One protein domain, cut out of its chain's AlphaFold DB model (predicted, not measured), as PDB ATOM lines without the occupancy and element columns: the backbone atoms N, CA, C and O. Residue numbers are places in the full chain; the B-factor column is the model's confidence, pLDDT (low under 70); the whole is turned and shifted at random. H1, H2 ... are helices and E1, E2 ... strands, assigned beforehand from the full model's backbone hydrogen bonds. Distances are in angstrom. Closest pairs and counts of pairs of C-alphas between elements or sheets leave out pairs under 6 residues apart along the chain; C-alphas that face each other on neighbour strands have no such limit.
ATOM      1  N   VAL A 729     -20.717  -2.738 194.587       59.53
ATOM      2  CA  VAL A 729     -21.618  -1.782 193.920       59.53
ATOM      3  C   VAL A 729     -21.066  -0.348 193.961       59.53
ATOM      4  O   VAL A 729     -21.004   0.308 192.925       59.53
ATOM      5  N   LEU A 730     -20.588   0.118 195.123       58.19
ATOM      6  CA  LEU A 730     -20.044   1.474 195.303       58.19
ATOM      7  C   LEU A 730     -18.672   1.653 194.637       58.19
ATOM      8  O   LEU A 730     -18.344   2.739 194.168       58.19
ATOM      9  N   CYS A 731     -17.872   0.589 194.547       65.88
ATOM     10  CA  CYS A 731     -16.634   0.629 193.768       65.88
ATOM     11  C   CYS A 731     -16.899   0.644 192.254       65.88
ATOM     12  O   CYS A 731     -16.221   1.368 191.528       65.88
ATOM     13  N   LYS A 732     -17.892  -0.117 191.771       67.00
ATOM     14  CA  LYS A 732     -18.275  -0.145 190.348       67.00
ATOM     15  C   LYS A 732     -18.883   1.178 189.866       67.00
ATOM     16  O   LYS A 732     -18.645   1.547 188.721       67.00
ATOM     17  N   SER A 733     -19.621   1.905 190.711       66.88
ATOM     18  CA  SER A 733     -20.156   3.224 190.339       66.88
ATOM     19  C   SER A 733     -19.064   4.296 190.216       66.88
ATOM     20  O   SER A 733     -19.119   5.100 189.286       66.88
ATOM     21  N   PHE A 734     -18.049   4.269 191.092       64.75
ATOM     22  CA  PHE A 734     -16.897   5.183 191.045       64.75
ATOM     23  C   PHE A 734     -15.902   4.867 189.914       64.75
ATOM     24  O   PHE A 734     -15.402   5.780 189.259       64.75
ATOM     25  N   TYR A 735     -15.597   3.589 189.667       73.00
ATOM     26  CA  TYR A 735     -14.595   3.167 188.682       73.00
ATOM     27  C   TYR A 735     -15.252   2.550 187.438       73.00
ATOM     28  O   TYR A 735     -15.272   1.330 187.265       73.00
ATOM     29  N   ARG A 736     -15.749   3.411 186.536       76.94
ATOM     30  CA  ARG A 736     -16.305   3.034 185.217       76.94
ATOM     31  C   ARG A 736     -15.206   2.589 184.232       76.94
ATOM     32  O   ARG A 736     -14.910   3.270 183.251       76.94
ATOM     33  N   CYS A 737     -14.559   1.460 184.512       74.88
ATOM     34  CA  CYS A 737     -13.437   0.955 183.720       74.88
ATOM     35  C   CYS A 737     -13.887   0.394 182.359       74.88
ATOM     36  O   CYS A 737     -14.507  -0.666 182.296       74.88
ATOM     37  N   LYS A 738     -13.521   1.072 181.263       76.94
ATOM     38  CA  LYS A 738     -13.669   0.547 179.895       76.94
ATOM     39  C   LYS A 738     -12.573  -0.490 179.599       76.94
ATOM     40  O   LYS A 738     -11.421  -0.309 180.003       76.94
ATOM     41  N   VAL A 739     -12.923  -1.559 178.879       64.69
ATOM     42  CA  VAL A 739     -11.987  -2.635 178.484       64.69
ATOM     43  C   VAL A 739     -11.080  -2.189 177.329       64.69
ATOM     44  O   VAL A 739      -9.913  -2.558 177.287       64.69
ATOM     45  N   ASN A 740     -11.586  -1.307 176.462       64.06
ATOM     46  CA  ASN A 740     -11.037  -0.885 175.163       64.06
ATOM     47  C   ASN A 740      -9.667  -0.160 175.209       64.06
ATOM     48  O   ASN A 740      -9.177   0.284 174.177       64.06
ATOM     49  N   LYS A 741      -9.048  -0.002 176.384       55.19
ATOM     50  CA  LYS A 741      -7.642   0.408 176.531       55.19
ATOM     51  C   LYS A 741      -6.909  -0.694 177.292       55.19
ATOM     52  O   LYS A 741      -6.956  -0.722 178.522       55.19
ATOM     53  N   VAL A 742      -6.278  -1.608 176.557       68.12
ATOM     54  CA  VAL A 742      -5.599  -2.795 177.098       68.12
ATOM     55  C   VAL A 742      -4.108  -2.500 177.268       68.12
ATOM     56  O   VAL A 742      -3.332  -2.608 176.330       68.12
ATOM     57  N   ASN A 743      -3.718  -2.126 178.488       77.31
ATOM     58  CA  ASN A 743      -2.327  -1.953 178.915       77.31
ATOM     59  C   ASN A 743      -2.108  -2.862 180.137       77.31
ATOM     60  O   ASN A 743      -2.258  -2.395 181.275       77.31
ATOM     61  N   PRO A 744      -1.850  -4.168 179.924       79.31
ATOM     62  CA  PRO A 744      -1.874  -5.156 180.989       79.31
ATOM     63  C   PRO A 744      -0.740  -4.927 181.987       79.31
ATOM     64  O   PRO A 744       0.398  -4.636 181.616       79.31
ATOM     65  N   LEU A 745      -1.062  -5.066 183.271       84.06
ATOM     66  CA  LEU A 745      -0.125  -4.862 184.371       84.06
ATOM     67  C   LEU A 745      -0.364  -5.868 185.500       84.06
ATOM     68  O   LEU A 745      -1.495  -6.285 185.760       84.06
ATOM     69  N   CYS A 746       0.714  -6.271 186.168       82.56
ATOM     70  CA  CYS A 746       0.667  -7.244 187.255       82.56
ATOM     71  C   CYS A 746       0.486  -6.549 188.608       82.56
ATOM     72  O   CYS A 746       1.243  -5.634 188.945       82.56
ATOM     73  N   GLY A 747      -0.482  -6.999 189.402       74.00
ATOM     74  CA  GLY A 747      -0.647  -6.598 190.797       74.00
ATOM     75  C   GLY A 747       0.191  -7.441 191.761       74.00
ATOM     76  O   GLY A 747       0.438  -8.623 191.534       74.00
ATOM     77  N   SER A 748       0.566  -6.863 192.903       74.62
ATOM     78  CA  SER A 748       1.313  -7.533 193.982       74.62
ATOM     79  C   SER A 748       0.530  -8.642 194.703       74.62
ATOM     80  O   SER A 748       1.049  -9.267 195.621       74.62
ATOM     81  N   ASN A 749      -0.722  -8.881 194.309       70.06
ATOM     82  CA  ASN A 749      -1.546 -10.020 194.713       70.06
ATOM     83  C   ASN A 749      -1.481 -11.199 193.717       70.06
ATOM     84  O   ASN A 749      -2.235 -12.157 193.877       70.06
ATOM     85  N   GLY A 750      -0.644 -11.097 192.680       69.25
ATOM     86  CA  GLY A 750      -0.449 -12.111 191.646       69.25
ATOM     87  C   GLY A 750      -1.451 -12.081 190.489       69.25
ATOM     88  O   GLY A 750      -1.376 -12.929 189.602       69.25
ATOM     89  N   GLN A 751      -2.382 -11.122 190.467       79.81
ATOM     90  CA  GLN A 751      -3.388 -11.000 189.408       79.81
ATOM     91  C   GLN A 751      -2.952 -10.014 188.320       79.81
ATOM     92  O   GLN A 751      -2.404  -8.949 188.605       79.81
ATOM     93  N   THR A 752      -3.235 -10.356 187.061       84.19
ATOM     94  CA  THR A 752      -3.083  -9.430 185.930       84.19
ATOM     95  C   THR A 752      -4.345  -8.587 185.792       84.19
ATOM     96  O   THR A 752      -5.453  -9.120 185.832       84.19
ATOM     97  N   TYR A 753      -4.181  -7.283 185.589       83.56
ATOM     98  CA  TYR A 753      -5.265  -6.338 185.337       83.56
ATOM     99  C   TYR A 753      -5.115  -5.743 183.942       83.56
ATOM    100  O   TYR A 753      -4.030  -5.286 183.586       83.56
ATOM    101  N   SER A 754      -6.204  -5.704 183.168       83.00
ATOM    102  CA  SER A 754      -6.195  -5.258 181.765       83.00
ATOM    103  C   SER A 754      -5.744  -3.804 181.586       83.00
ATOM    104  O   SER A 754      -5.274  -3.445 180.513       83.00
ATOM    105  N   ASN A 755      -5.894  -2.968 182.623       80.44
ATOM    106  CA  ASN A 755      -5.317  -1.627 182.714       80.44
ATOM    107  C   ASN A 755      -5.321  -1.088 184.161       80.44
ATOM    108  O   ASN A 755      -5.824  -1.715 185.101       80.44
ATOM    109  N   ILE A 756      -4.795   0.131 184.320       83.19
ATOM    110  CA  ILE A 756      -4.681   0.869 185.587       83.19
ATOM    111  C   ILE A 756      -6.025   1.145 186.291       83.19
ATOM    112  O   ILE A 756      -6.045   1.331 187.507       83.19
ATOM    113  N   CYS A 757      -7.154   1.145 185.574       83.81
ATOM    114  CA  CYS A 757      -8.469   1.305 186.194       83.81
ATOM    115  C   CYS A 757      -8.875   0.033 186.950       83.81
ATOM    116  O   CYS A 757      -9.278   0.113 188.109       83.81
ATOM    117  N   PHE A 758      -8.684  -1.148 186.354       83.88
ATOM    118  CA  PHE A 758      -9.086  -2.414 186.976       83.88
ATOM    119  C   PHE A 758      -8.304  -2.735 188.262       83.88
ATOM    120  O   PHE A 758      -8.904  -3.203 189.229       83.88
ATOM    121  N   ILE A 759      -7.009  -2.394 188.349       83.81
ATOM    122  CA  ILE A 759      -6.254  -2.524 189.613       83.81
ATOM    123  C   ILE A 759      -6.690  -1.490 190.673       83.81
ATOM    124  O   ILE A 759      -6.655  -1.789 191.867       83.81
ATOM    125  N   ARG A 760      -7.157  -0.293 190.277       81.38
ATOM    126  CA  ARG A 760      -7.748   0.698 191.204       81.38
ATOM    127  C   ARG A 760      -9.119   0.241 191.722       81.38
ATOM    128  O   ARG A 760      -9.360   0.317 192.926       81.38
ATOM    129  N   LEU A 761      -9.957  -0.323 190.851       81.62
ATOM    130  CA  LEU A 761     -11.229  -0.962 191.206       81.62
ATOM    131  C   LEU A 761     -11.010  -2.136 192.180       81.62
ATOM    132  O   LEU A 761     -11.650  -2.186 193.229       81.62
ATOM    133  N   ALA A 762     -10.044  -3.019 191.908       78.44
ATOM    134  CA  ALA A 762      -9.690  -4.117 192.814       78.44
ATOM    135  C   ALA A 762      -9.146  -3.619 194.171       78.44
ATOM    136  O   ALA A 762      -9.481  -4.177 195.215       78.44
ATOM    137  N   ASN A 763      -8.370  -2.529 194.183       77.56
ATOM    138  CA  ASN A 763      -7.927  -1.846 195.409       77.56
ATOM    139  C   ASN A 763      -9.071  -1.209 196.221       77.56
ATOM    140  O   ASN A 763      -8.888  -0.955 197.412       77.56
ATOM    141  N   CYS A 764     -10.215  -0.911 195.597       74.19
ATOM    142  CA  CYS A 764     -11.405  -0.380 196.266       74.19
ATOM    143  C   CYS A 764     -12.189  -1.495 196.985       74.19
ATOM    144  O   CYS A 764     -12.657  -1.307 198.109       74.19
ATOM    145  N   THR A 765     -12.272  -2.681 196.373       73.81
ATOM    146  CA  THR A 765     -12.969  -3.858 196.928       73.81
ATOM    147  C   THR A 765     -12.091  -4.751 197.819       73.81
ATOM    148  O   THR A 765     -12.579  -5.737 198.367       73.81
ATOM    149  N   SER A 766     -10.797  -4.451 197.963       65.81
ATOM    150  CA  SER A 766      -9.821  -5.263 198.707       65.81
ATOM    151  C   SER A 766      -9.543  -4.732 200.121       65.81
ATOM    152  O   SER A 766      -9.484  -3.526 200.353       65.81
ATOM    153  N   ARG A 767      -9.287  -5.647 201.072       57.53
ATOM    154  CA  ARG A 767      -8.755  -5.330 202.421       57.53
ATOM    155  C   ARG A 767      -7.272  -4.932 202.409       57.53
ATOM    156  O   ARG A 767      -6.773  -4.343 203.368       57.53
ATOM    157  N   TYR A 768      -6.572  -5.268 201.329       61.53
ATOM    158  CA  TYR A 768      -5.126  -5.141 201.167       61.53
ATOM    159  C   TYR A 768      -4.801  -4.246 199.973       61.53
ATOM    160  O   TYR A 768      -5.479  -4.315 198.945       61.53
ATOM    161  N   VAL A 769      -3.752  -3.430 200.094       69.25
ATOM    162  CA  VAL A 769      -3.275  -2.598 198.983       69.25
ATOM    163  C   VAL A 769      -2.580  -3.488 197.953       69.25
ATOM    164  O   VAL A 769      -1.620  -4.187 198.270       69.25
ATOM    165  N   ILE A 770      -3.088  -3.461 196.724       75.75
ATOM    166  CA  ILE A 770      -2.536  -4.184 195.581       75.75
ATOM    167  C   ILE A 770      -1.660  -3.186 194.821       75.75
ATOM    168  O   ILE A 770      -2.163  -2.365 194.051       75.75
ATOM    169  N   ASN A 771      -0.356  -3.218 195.081       74.06
ATOM    170  CA  ASN A 771       0.619  -2.391 194.371       74.06
ATOM    171  C   ASN A 771       0.824  -2.927 192.946       74.06
ATOM    172  O   ASN A 771       0.556  -4.097 192.678       74.06
ATOM    173  N   ILE A 772       1.326  -2.101 192.028       72.88
ATOM    174  CA  ILE A 772       1.725  -2.580 190.697       72.88
ATOM    175  C   ILE A 772       3.098  -3.246 190.838       72.88
ATOM    176  O   ILE A 772       4.081  -2.558 191.105       72.88
ATOM    177  N   ALA A 773       3.159  -4.566 190.670       68.00
ATOM    178  CA  ALA A 773       4.399  -5.339 190.700       68.00
ATOM    179  C   ALA A 773       5.166  -5.247 189.370       68.00
ATOM    180  O   ALA A 773       6.392  -5.219 189.367       68.00
ATOM    181  N   TYR A 774       4.455  -5.157 188.241       77.44
ATOM    182  CA  TYR A 774       5.057  -5.003 186.914       77.44
ATOM    183  C   TYR A 774       4.151  -4.175 185.989       77.44
ATOM    184  O   TYR A 774       2.934  -4.356 185.995       77.44
ATOM    185  N   ARG A 775       4.736  -3.232 185.233       73.00
ATOM    186  CA  ARG A 775       4.004  -2.149 184.534       73.00
ATOM    187  C   ARG A 775       3.770  -2.351 183.027       73.00
ATOM    188  O   ARG A 775       3.013  -1.570 182.463       73.00
ATOM    189  N   LYS A 776       4.432  -3.316 182.375       72.19
ATOM    190  CA  LYS A 776       4.450  -3.478 180.902       72.19
ATOM    191  C   LYS A 776       4.134  -4.920 180.460       72.19
ATOM    192  O   LYS A 776       4.874  -5.499 179.673       72.19
ATOM    193  N   GLY A 777       3.085  -5.536 181.006       73.44
ATOM    194  CA  GLY A 777       2.711  -6.914 180.670       73.44
ATOM    195  C   GLY A 777       1.990  -7.672 181.785       73.44
ATOM    196  O   GLY A 777       1.799  -7.178 182.901       73.44
ATOM    197  N   THR A 778       1.596  -8.906 181.476       79.94
ATOM    198  CA  THR A 778       0.928  -9.817 182.415       79.94
ATOM    199  C   THR A 778       1.879 -10.306 183.514       79.94
ATOM    200  O   THR A 778       3.102 -10.265 183.371       79.94
ATOM    201  N   CYS A 779       1.337 -10.839 184.613       72.25
ATOM    202  CA  CYS A 779       2.157 -11.481 185.649       72.25
ATOM    203  C   CYS A 779       2.965 -12.683 185.122       72.25
ATOM    204  O   CYS A 779       4.053 -12.961 185.621       72.25
ATOM    205  N   GLN A 780       2.464 -13.378 184.095       71.19
ATOM    206  CA  GLN A 780       3.168 -14.489 183.451       71.19
ATOM    207  C   GLN A 780       4.381 -13.989 182.651       71.19
ATOM    208  O   GLN A 780       5.473 -14.532 182.801       71.19
ATOM    209  N   GLN A 781       4.215 -12.899 181.891       69.06
ATOM    210  CA  GLN A 781       5.305 -12.231 181.170       69.06
ATOM    211  C   GLN A 781       6.347 -11.633 182.132       69.06
ATOM    212  O   GLN A 781       7.548 -11.720 181.872       69.06
ATOM    213  N   ALA A 782       5.910 -11.096 183.279       66.56
ATOM    214  CA  ALA A 782       6.803 -10.580 184.318       66.56
ATOM    215  C   ALA A 782       7.775 -11.660 184.839       66.56
ATOM    216  O   ALA A 782       8.976 -11.415 184.895       66.56
ATOM    217  N   CYS A 783       7.284 -12.873 185.130       67.88
ATOM    218  CA  CYS A 783       8.128 -14.001 185.559       67.88
ATOM    219  C   CYS A 783       9.051 -14.566 184.455       67.88
ATOM    220  O   CYS A 783       9.951 -15.348 184.765       67.88
ATOM    221  N   GLN A 784       8.824 -14.218 183.182       64.38
ATOM    222  CA  GLN A 784       9.638 -14.668 182.042       64.38
ATOM    223  C   GLN A 784      10.761 -13.680 181.691       64.38
ATOM    224  O   GLN A 784      11.835 -14.105 181.273       64.38
ATOM    225  N   GLN A 785      10.558 -12.371 181.879       61.81
ATOM    226  CA  GLN A 785      11.609 -11.379 181.607       61.81
ATOM    227  C   GLN A 785      12.769 -11.432 182.613       61.81
ATOM    228  O   GLN A 785      13.883 -11.050 182.260       61.81
ATOM    229  N   SER A 786      12.558 -11.961 183.823       52.25
ATOM    230  CA  SER A 786      13.605 -12.080 184.852       52.25
ATOM    231  C   SER A 786      14.807 -12.954 184.460       52.25
ATOM    232  O   SER A 786      15.851 -12.810 185.082       52.25
ATOM    233  N   CYS A 787      14.694 -13.812 183.436       55.34
ATOM    234  CA  CYS A 787      15.825 -14.572 182.882       55.34
ATOM    235  C   CYS A 787      16.342 -14.032 181.530       55.34
ATOM    236  O   CYS A 787      17.114 -14.716 180.867       55.34
ATOM    237  N   LYS A 788      15.915 -12.840 181.078       55.62
ATOM    238  CA  LYS A 788      16.365 -12.256 179.794       55.62
ATOM    239  C   LYS A 788      17.504 -11.235 179.909       55.62
ATOM    240  O   LYS A 788      17.990 -10.785 178.879       55.62
ATOM    241  N   SER A 789      17.943 -10.875 181.117       53.38
ATOM    242  CA  SER A 789      19.041  -9.917 181.338       53.38
ATOM    243  C   SER A 789      20.324 -10.552 181.888       53.38
ATOM    244  O   SER A 789      21.131  -9.856 182.502       53.38
ATOM    245  N   SER A 790      20.515 -11.862 181.715       42.84
ATOM    246  CA  SER A 790      21.772 -12.531 182.057       42.84
ATOM    247  C   SER A 790      22.113 -13.623 181.042       42.84
ATOM    248  O   SER A 790      21.325 -14.538 180.805       42.84
ATOM    249  N   ASN A 791      23.318 -13.552 180.467       51.16
ATOM    250  CA  ASN A 791      23.895 -14.627 179.655       51.16
ATOM    251  C   ASN A 791      24.309 -15.788 180.576       51.16
ATOM    252  O   ASN A 791      25.480 -15.982 180.891       51.16
ATOM    253  N   SER A 792      23.315 -16.534 181.059       48.56
ATOM    254  CA  SER A 792      23.461 -17.609 182.049       48.56
ATOM    255  C   SER A 792      23.291 -18.996 181.425       48.56
ATOM    256  O   SER A 792      22.663 -19.879 182.003       48.56
ATOM    257  N   THR A 793      23.891 -19.215 180.254       51.75
ATOM    258  CA  THR A 793      23.936 -20.505 179.534       51.75
ATOM    259  C   THR A 793      24.891 -21.538 180.160       51.75
ATOM    260  O   THR A 793      25.227 -22.535 179.526       51.75
ATOM    261  N   LYS A 794      25.344 -21.321 181.405       52.66
ATOM    262  CA  LYS A 794      26.302 -22.177 182.129       52.66
ATOM    263  C   LYS A 794      25.938 -22.376 183.608       52.66
ATOM    264  O   LYS A 794      26.749 -22.099 184.482       52.66
ATOM    265  N   ASP A 795      24.736 -22.880 183.893       52.56
ATOM    266  CA  ASP A 795      24.464 -23.524 185.191       52.56
ATOM    267  C   ASP A 795      23.378 -24.614 185.083       52.56
ATOM    268  O   ASP A 795      22.298 -24.515 185.663       52.56
ATOM    269  N   ASN A 796      23.671 -25.675 184.319       63.38
ATOM    270  CA  ASN A 796      22.820 -26.870 184.156       63.38
ATOM    271  C   ASN A 796      22.789 -27.769 185.416       63.38
ATOM    272  O   ASN A 796      22.641 -28.987 185.319       63.38
ATOM    273  N   GLN A 797      22.967 -27.194 186.607       68.31
ATOM    274  CA  GLN A 797      22.829 -27.918 187.865       68.31
ATOM    275  C   GLN A 797      21.339 -28.133 188.167       68.31
ATOM    276  O   GLN A 797      20.626 -27.147 188.392       68.31
ATOM    277  N   PRO A 798      20.853 -29.390 188.233       78.62
ATOM    278  CA  PRO A 798      19.482 -29.650 188.632       78.62
ATOM    279  C   PRO A 798      19.249 -29.208 190.081       78.62
ATOM    280  O   PRO A 798      20.161 -29.190 190.913       78.62
ATOM    281  N   ILE A 799      18.010 -28.840 190.392       82.69
ATOM    282  CA  ILE A 799      17.599 -28.343 191.703       82.69
ATOM    283  C   ILE A 799      16.346 -29.079 192.150       82.69
ATOM    284  O   ILE A 799      15.293 -28.935 191.529       82.69
ATOM    285  N   CYS A 800      16.436 -29.777 193.281       83.38
ATOM    286  CA  CYS A 800      15.269 -30.317 193.956       83.38
ATOM    287  C   CYS A 800      14.598 -29.234 194.811       83.38
ATOM    288  O   CYS A 800      15.247 -28.528 195.599       83.38
ATOM    289  N   ALA A 801      13.281 -29.109 194.667       79.50
ATOM    290  CA  ALA A 801      12.467 -28.091 195.316       79.50
ATOM    291  C   ALA A 801      11.422 -28.683 196.278       79.50
ATOM    292  O   ALA A 801      11.103 -29.868 196.238       79.50
ATOM    293  N   SER A 802      10.848 -27.838 197.141       77.69
ATOM    294  CA  SER A 802       9.910 -28.245 198.203       77.69
ATOM    295  C   SER A 802       8.544 -28.756 197.734       77.69
ATOM    296  O   SER A 802       7.715 -29.106 198.568       77.69
ATOM    297  N   ASN A 803       8.301 -28.803 196.426       74.38
ATOM    298  CA  ASN A 803       7.164 -29.475 195.795       74.38
ATOM    299  C   ASN A 803       7.528 -30.861 195.217       74.38
ATOM    300  O   ASN A 803       6.733 -31.425 194.473       74.38
ATOM    301  N   GLY A 804       8.728 -31.383 195.502       72.62
ATOM    302  CA  GLY A 804       9.204 -32.675 194.999       72.62
ATOM    303  C   GLY A 804       9.597 -32.683 193.518       72.62
ATOM    304  O   GLY A 804       9.873 -33.748 192.977       72.62
ATOM    305  N   GLN A 805       9.631 -31.521 192.854       80.06
ATOM    306  CA  GLN A 805      10.013 -31.414 191.445       80.06
ATOM    307  C   GLN A 805      11.483 -31.015 191.282       80.06
ATOM    308  O   GLN A 805      11.988 -30.125 191.973       80.06
ATOM    309  N   THR A 806      12.140 -31.659 190.317       82.81
ATOM    310  CA  THR A 806      13.453 -31.261 189.803       82.81
ATOM    311  C   THR A 806      13.285 -30.151 188.768       82.81
ATOM    312  O   THR A 806      12.550 -30.320 187.798       82.81
ATOM    313  N   TYR A 807      14.020 -29.055 188.931       82.00
ATOM    314  CA  TYR A 807      14.197 -28.023 187.906       82.00
ATOM    315  C   TYR A 807      15.597 -28.148 187.301       82.00
ATOM    316  O   TYR A 807      16.547 -28.400 188.036       82.00
ATOM    317  N   SER A 808      15.746 -27.993 185.985       76.12
ATOM    318  CA  SER A 808      17.005 -28.279 185.272       76.12
ATOM    319  C   SER A 808      18.113 -27.247 185.497       76.12
ATOM    320  O   SER A 808      19.280 -27.555 185.272       76.12
ATOM    321  N   ASN A 809      17.762 -26.033 185.929       76.38
ATOM    322  CA  ASN A 809      18.710 -24.974 186.268       76.38
ATOM    323  C   ASN A 809      18.106 -23.927 187.225       76.38
ATOM    324  O   ASN A 809      16.896 -23.878 187.483       76.38
ATOM    325  N   GLN A 810      18.972 -23.045 187.731       79.12
ATOM    326  CA  GLN A 810      18.638 -21.987 188.690       79.12
ATOM    327  C   GLN A 810      17.648 -20.933 188.148       79.12
ATOM    328  O   GLN A 810      16.840 -20.431 188.934       79.12
ATOM    329  N   CYS A 811      17.636 -20.645 186.837       79.12
ATOM    330  CA  CYS A 811      16.620 -19.779 186.217       79.12
ATOM    331  C   CYS A 811      15.242 -20.457 186.214       79.12
ATOM    332  O   CYS A 811      14.276 -19.875 186.706       79.12
ATOM    333  N   GLN A 812      15.139 -21.698 185.721       79.12
ATOM    334  CA  GLN A 812      13.866 -22.419 185.637       79.12
ATOM    335  C   GLN A 812      13.227 -22.563 187.027       79.12
ATOM    336  O   GLN A 812      12.030 -22.318 187.187       79.12
ATOM    337  N   PHE A 813      14.044 -22.855 188.047       81.81
ATOM    338  CA  PHE A 813      13.622 -22.826 189.445       81.81
ATOM    339  C   PHE A 813      13.087 -21.442 189.863       81.81
ATOM    340  O   PHE A 813      11.994 -21.352 190.417       81.81
ATOM    341  N   GLN A 814      13.794 -20.344 189.572       75.88
ATOM    342  CA  GLN A 814      13.335 -18.986 189.911       75.88
ATOM    343  C   GLN A 814      12.036 -18.590 189.191       75.88
ATOM    344  O   GLN A 814      11.141 -18.023 189.825       75.88
ATOM    345  N   THR A 815      11.878 -18.935 187.910       78.81
ATOM    346  CA  THR A 815      10.622 -18.739 187.168       78.81
ATOM    347  C   THR A 815       9.483 -19.556 187.782       78.81
ATOM    348  O   THR A 815       8.387 -19.020 187.959       78.81
ATOM    349  N   ALA A 816       9.727 -20.807 188.185       76.44
ATOM    350  CA  ALA A 816       8.732 -21.639 188.863       76.44
ATOM    351  C   ALA A 816       8.341 -21.079 190.244       76.44
ATOM    352  O   ALA A 816       7.153 -20.985 190.547       76.44
ATOM    353  N   VAL A 817       9.305 -20.612 191.047       77.56
ATOM    354  CA  VAL A 817       9.046 -19.921 192.327       77.56
ATOM    355  C   VAL A 817       8.238 -18.637 192.115       77.56
ATOM    356  O   VAL A 817       7.326 -18.353 192.892       77.56
ATOM    357  N   CYS A 818       8.523 -17.875 191.054       76.00
ATOM    358  CA  CYS A 818       7.744 -16.695 190.680       76.00
ATOM    359  C   CYS A 818       6.288 -17.079 190.361       76.00
ATOM    360  O   CYS A 818       5.361 -16.570 190.994       76.00
ATOM    361  N   GLN A 819       6.078 -18.048 189.464       76.50
ATOM    362  CA  GLN A 819       4.746 -18.529 189.076       76.50
ATOM    363  C   GLN A 819       3.958 -19.149 190.244       76.50
ATOM    364  O   GLN A 819       2.750 -18.929 190.363       76.50
ATOM    365  N   ALA A 820       4.624 -19.889 191.129       73.38
ATOM    366  CA  ALA A 820       4.008 -20.475 192.314       73.38
ATOM    367  C   ALA A 820       3.549 -19.393 193.302       73.38
ATOM    368  O   ALA A 820       2.409 -19.437 193.768       73.38
ATOM    369  N   LYS A 821       4.362 -18.350 193.524       69.56
ATOM    370  CA  LYS A 821       3.988 -17.205 194.370       69.56
ATOM    371  C   LYS A 821       2.786 -16.432 193.824       69.56
ATOM    372  O   LYS A 821       1.935 -16.035 194.620       69.56
ATOM    373  N   LEU A 822       2.629 -16.311 192.500       65.75
ATOM    374  CA  LEU A 822       1.391 -15.784 191.893       65.75
ATOM    375  C   LEU A 822       0.159 -16.641 192.255       65.75
ATOM    376  O   LEU A 822      -0.918 -16.103 192.508       65.75
ATOM    377  N   LYS A 823       0.327 -17.968 192.339       68.06
ATOM    378  CA  LYS A 823      -0.696 -18.938 192.778       68.06
ATOM    379  C   LYS A 823      -0.811 -19.080 194.309       68.06
ATOM    380  O   LYS A 823      -1.610 -19.888 194.773       68.06
ATOM    381  N   LYS A 824      -0.059 -18.294 195.098       64.12
ATOM    382  CA  LYS A 824       0.073 -18.384 196.574       64.12
ATOM    383  C   LYS A 824       0.635 -19.718 197.095       64.12
ATOM    384  O   LYS A 824       0.419 -20.066 198.253       64.12
ATOM    385  N   ILE A 825       1.370 -20.440 196.257       65.94
ATOM    386  CA  ILE A 825       2.113 -21.650 196.617       65.94
ATOM    387  C   ILE A 825       3.564 -21.219 196.856       65.94
ATOM    388  O   ILE A 825       4.167 -20.609 195.975       65.94
ATOM    389  N   ASP A 826       4.131 -21.503 198.030       70.62
ATOM    390  CA  ASP A 826       5.552 -21.230 198.266       70.62
ATOM    391  C   ASP A 826       6.393 -22.443 197.858       70.62
ATOM    392  O   ASP A 826       6.164 -23.564 198.314       70.62
ATOM    393  N   ILE A 827       7.359 -22.209 196.973       76.69
ATOM    394  CA  ILE A 827       8.327 -23.209 196.528       76.69
ATOM    395  C   ILE A 827       9.707 -22.720 196.958       76.69
ATOM    396  O   ILE A 827      10.100 -21.582 196.692       76.69
ATOM    397  N   THR A 828      10.444 -23.590 197.639       77.19
ATOM    398  CA  THR A 828      11.768 -23.304 198.197       77.19
ATOM    399  C   THR A 828      12.780 -24.345 197.729       77.19
ATOM    400  O   THR A 828      12.423 -25.472 197.383       77.19
ATOM    401  N   LYS A 829      14.057 -23.961 197.678       79.25
ATOM    402  CA  LYS A 829      15.151 -24.825 197.222       79.25
ATOM    403  C   LYS A 829      15.508 -25.812 198.335       79.25
ATOM    404  O   LYS A 829      15.872 -25.376 199.425       79.25
ATOM    405  N   MET A 830      15.404 -27.118 198.080       67.00
ATOM    406  CA  MET A 830      15.755 -28.146 199.070       67.00
ATOM    407  C   MET A 830      17.235 -28.531 199.010       67.00
ATOM    408  O   MET A 830      17.843 -28.661 200.074       67.00
ATOM    409  N   TYR A 831      17.787 -28.732 197.807       73.56
ATOM    410  CA  TYR A 831      19.208 -29.017 197.549       73.56
ATOM    411  C   TYR A 831      19.556 -28.850 196.051       73.56
ATOM    412  O   TYR A 831      18.659 -28.764 195.212       73.56
ATOM    413  N   ASN A 832      20.853 -28.780 195.716       72.06
ATOM    414  CA  ASN A 832      21.345 -28.988 194.344       72.06
ATOM    415  C   ASN A 832      21.398 -30.502 194.082       72.06
ATOM    416  O   ASN A 832      21.925 -31.234 194.919       72.06
ATOM    417  N   GLY A 833      20.867 -30.957 192.951       75.31
ATOM    418  CA  GLY A 833      20.633 -32.364 192.622       75.31
ATOM    419  C   GLY A 833      19.215 -32.588 192.087       75.31
ATOM    420  O   GLY A 833      18.368 -31.697 192.151       75.31
ATOM    421  N   GLN A 834      18.950 -33.780 191.555       78.38
ATOM    422  CA  GLN A 834      17.588 -34.207 191.212       78.38
ATOM    423  C   GLN A 834      16.818 -34.610 192.479       78.38
ATOM    424  O   GLN A 834      17.434 -35.014 193.463       78.38
ATOM    425  N   CYS A 835      15.488 -34.507 192.478       73.69
ATOM    426  CA  CYS A 835      14.679 -35.023 193.577       73.69
ATOM    427  C   CYS A 835      14.667 -36.559 193.599       73.69
ATOM    428  O   CYS A 835      14.147 -37.185 192.682       73.69
ATOM    429  N   ASP A 836      15.178 -37.138 194.685       74.00
ATOM    430  CA  ASP A 836      15.037 -38.555 195.036       74.00
ATOM    431  C   ASP A 836      13.867 -38.776 196.022       74.00
ATOM    432  O   ASP A 836      13.632 -37.967 196.927       74.00
ATOM    433  N   HIS A 837      13.141 -39.880 195.843       59.62
ATOM    434  CA  HIS A 837      11.931 -40.230 196.587       59.62
ATOM    435  C   HIS A 837      12.227 -40.603 198.052       59.62
ATOM    436  O   HIS A 837      11.567 -40.094 198.964       59.62
ATOM    437  N   ASP A 838      13.270 -41.400 198.304       58.53
ATOM    438  CA  ASP A 838      13.687 -41.766 199.668       58.53
ATOM    439  C   ASP A 838      14.222 -40.538 200.420       58.53
ATOM    440  O   ASP A 838      13.920 -40.312 201.597       58.53
ATOM    441  N   THR A 839      14.963 -39.682 199.717       58.84
ATOM    442  CA  THR A 839      15.450 -38.391 200.213       58.84
ATOM    443  C   THR A 839      14.326 -37.405 200.545       58.84
ATOM    444  O   THR A 839      14.468 -36.620 201.490       58.84
ATOM    445  N   LEU A 840      13.215 -37.418 199.804       57.28
ATOM    446  CA  LEU A 840      12.044 -36.590 200.102       57.28
ATOM    447  C   LEU A 840      11.324 -37.054 201.379       57.28
ATOM    448  O   LEU A 840      10.883 -36.200 202.151       57.28
ATOM    449  N   LEU A 841      11.251 -38.367 201.631       58.31
ATOM    450  CA  LEU A 841      10.537 -38.922 202.787       58.31
ATOM    451  C   LEU A 841      11.385 -38.965 204.073       58.31
ATOM    452  O   LEU A 841      10.881 -38.648 205.150       58.31
ATOM    453  N   CYS A 842      12.672 -39.314 203.970       62.62
ATOM    454  CA  CYS A 842      13.580 -39.454 205.118       62.62
ATOM    455  C   CYS A 842      14.527 -38.265 205.343       62.62
ATOM    456  O   CYS A 842      15.107 -38.141 206.423       62.62
ATOM    457  N   GLY A 843      14.667 -37.376 204.357       62.41
ATOM    458  CA  GLY A 843      15.600 -36.251 204.388       62.41
ATOM    459  C   GLY A 843      16.996 -36.600 203.858       62.41
ATOM    460  O   GLY A 843      17.503 -37.701 204.048       62.41
ATOM    461  N   HIS A 844      17.632 -35.629 203.194       70.81
ATOM    462  CA  HIS A 844      18.957 -35.809 202.597       70.81
ATOM    463  C   HIS A 844      20.092 -35.743 203.625       70.81
ATOM    464  O   HIS A 844      20.116 -34.858 204.485       70.81
ATOM    465  N   GLU A 845      21.097 -36.599 203.457       65.88
ATOM    466  CA  GLU A 845      22.247 -36.713 204.361       65.88
ATOM    467  C   GLU A 845      23.133 -35.455 204.375       65.88
ATOM    468  O   GLU A 845      23.716 -35.140 205.410       65.88
TER     469      GLU A 845
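What this domain is: This is residues 729 to 845 of the 1126 residues of an uncharacterized protein of Trichoplax adhaerens (UniProt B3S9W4). Two small lobes stand in a row, each a two-stranded sheet with a helix near it: E1 and E2 with H2 in the first, E3 and E4 with H4 in the second. H3 joins them, near the first sheet and side by side with H4, while H1 and H5 lie at opposite ends of the row. The printed part has 117 residues, in the order H1, E1, H2, E2, H3, E3, H4, E4, H5; both sheets are antiparallel. The class is mixed, helices and strands, with under half of the residues in named elements. The whole is loose and flat, with a radius of gyration of the C-alphas of 18.7 A and spans of 59 by 34 by 18 A.

Where its parts are: H1, residues 729 to 734, begins at C-alpha 729 (-21.618, -1.782, 193.920). E1 is 745 to 747, H2 756 to 765 with 14.8 A, E2 772 to 774, H3 779 to 785 with 10.3 A, and E3 799 to 801. H4, 810 to 822, measures 18.6 A; E4 is 829 to 832. H5, 837 to 842, ends at C-alpha 842 (13.580, -39.454, 205.118).

How they stand to each other: H1 and H2 touch, closest at the C-alphas of Cys 731 and Cys 764, 5.9 A. E1 and E2 are antiparallel, with N 773 and O 746 within hydrogen-bond range at 2.8 A. The closest C-alphas of E1 and H3 are those of Cys 746 and Cys 779, 4.8 A. H3 and H4 touch at a shallow tilt of 15 degrees, opposite ways, closest at the C-alphas of Cys 783 and Thr 815, 5.6 A. E3 and E4 are antiparallel, with N 830 and O 800 within range at 2.9 A. In H1 to H5 every O i to N i+4 pair is within hydrogen-bond range.

The domain as a whole: The C-alphas of Ser 733 and Glu 845 are the farthest apart, 59.9 A. The printed part has no cut. The link from H3 to E3, 13 residues, is long. Mean pLDDT of the printed part is 71.0; 47 residues are under 70, among them 781 to 797.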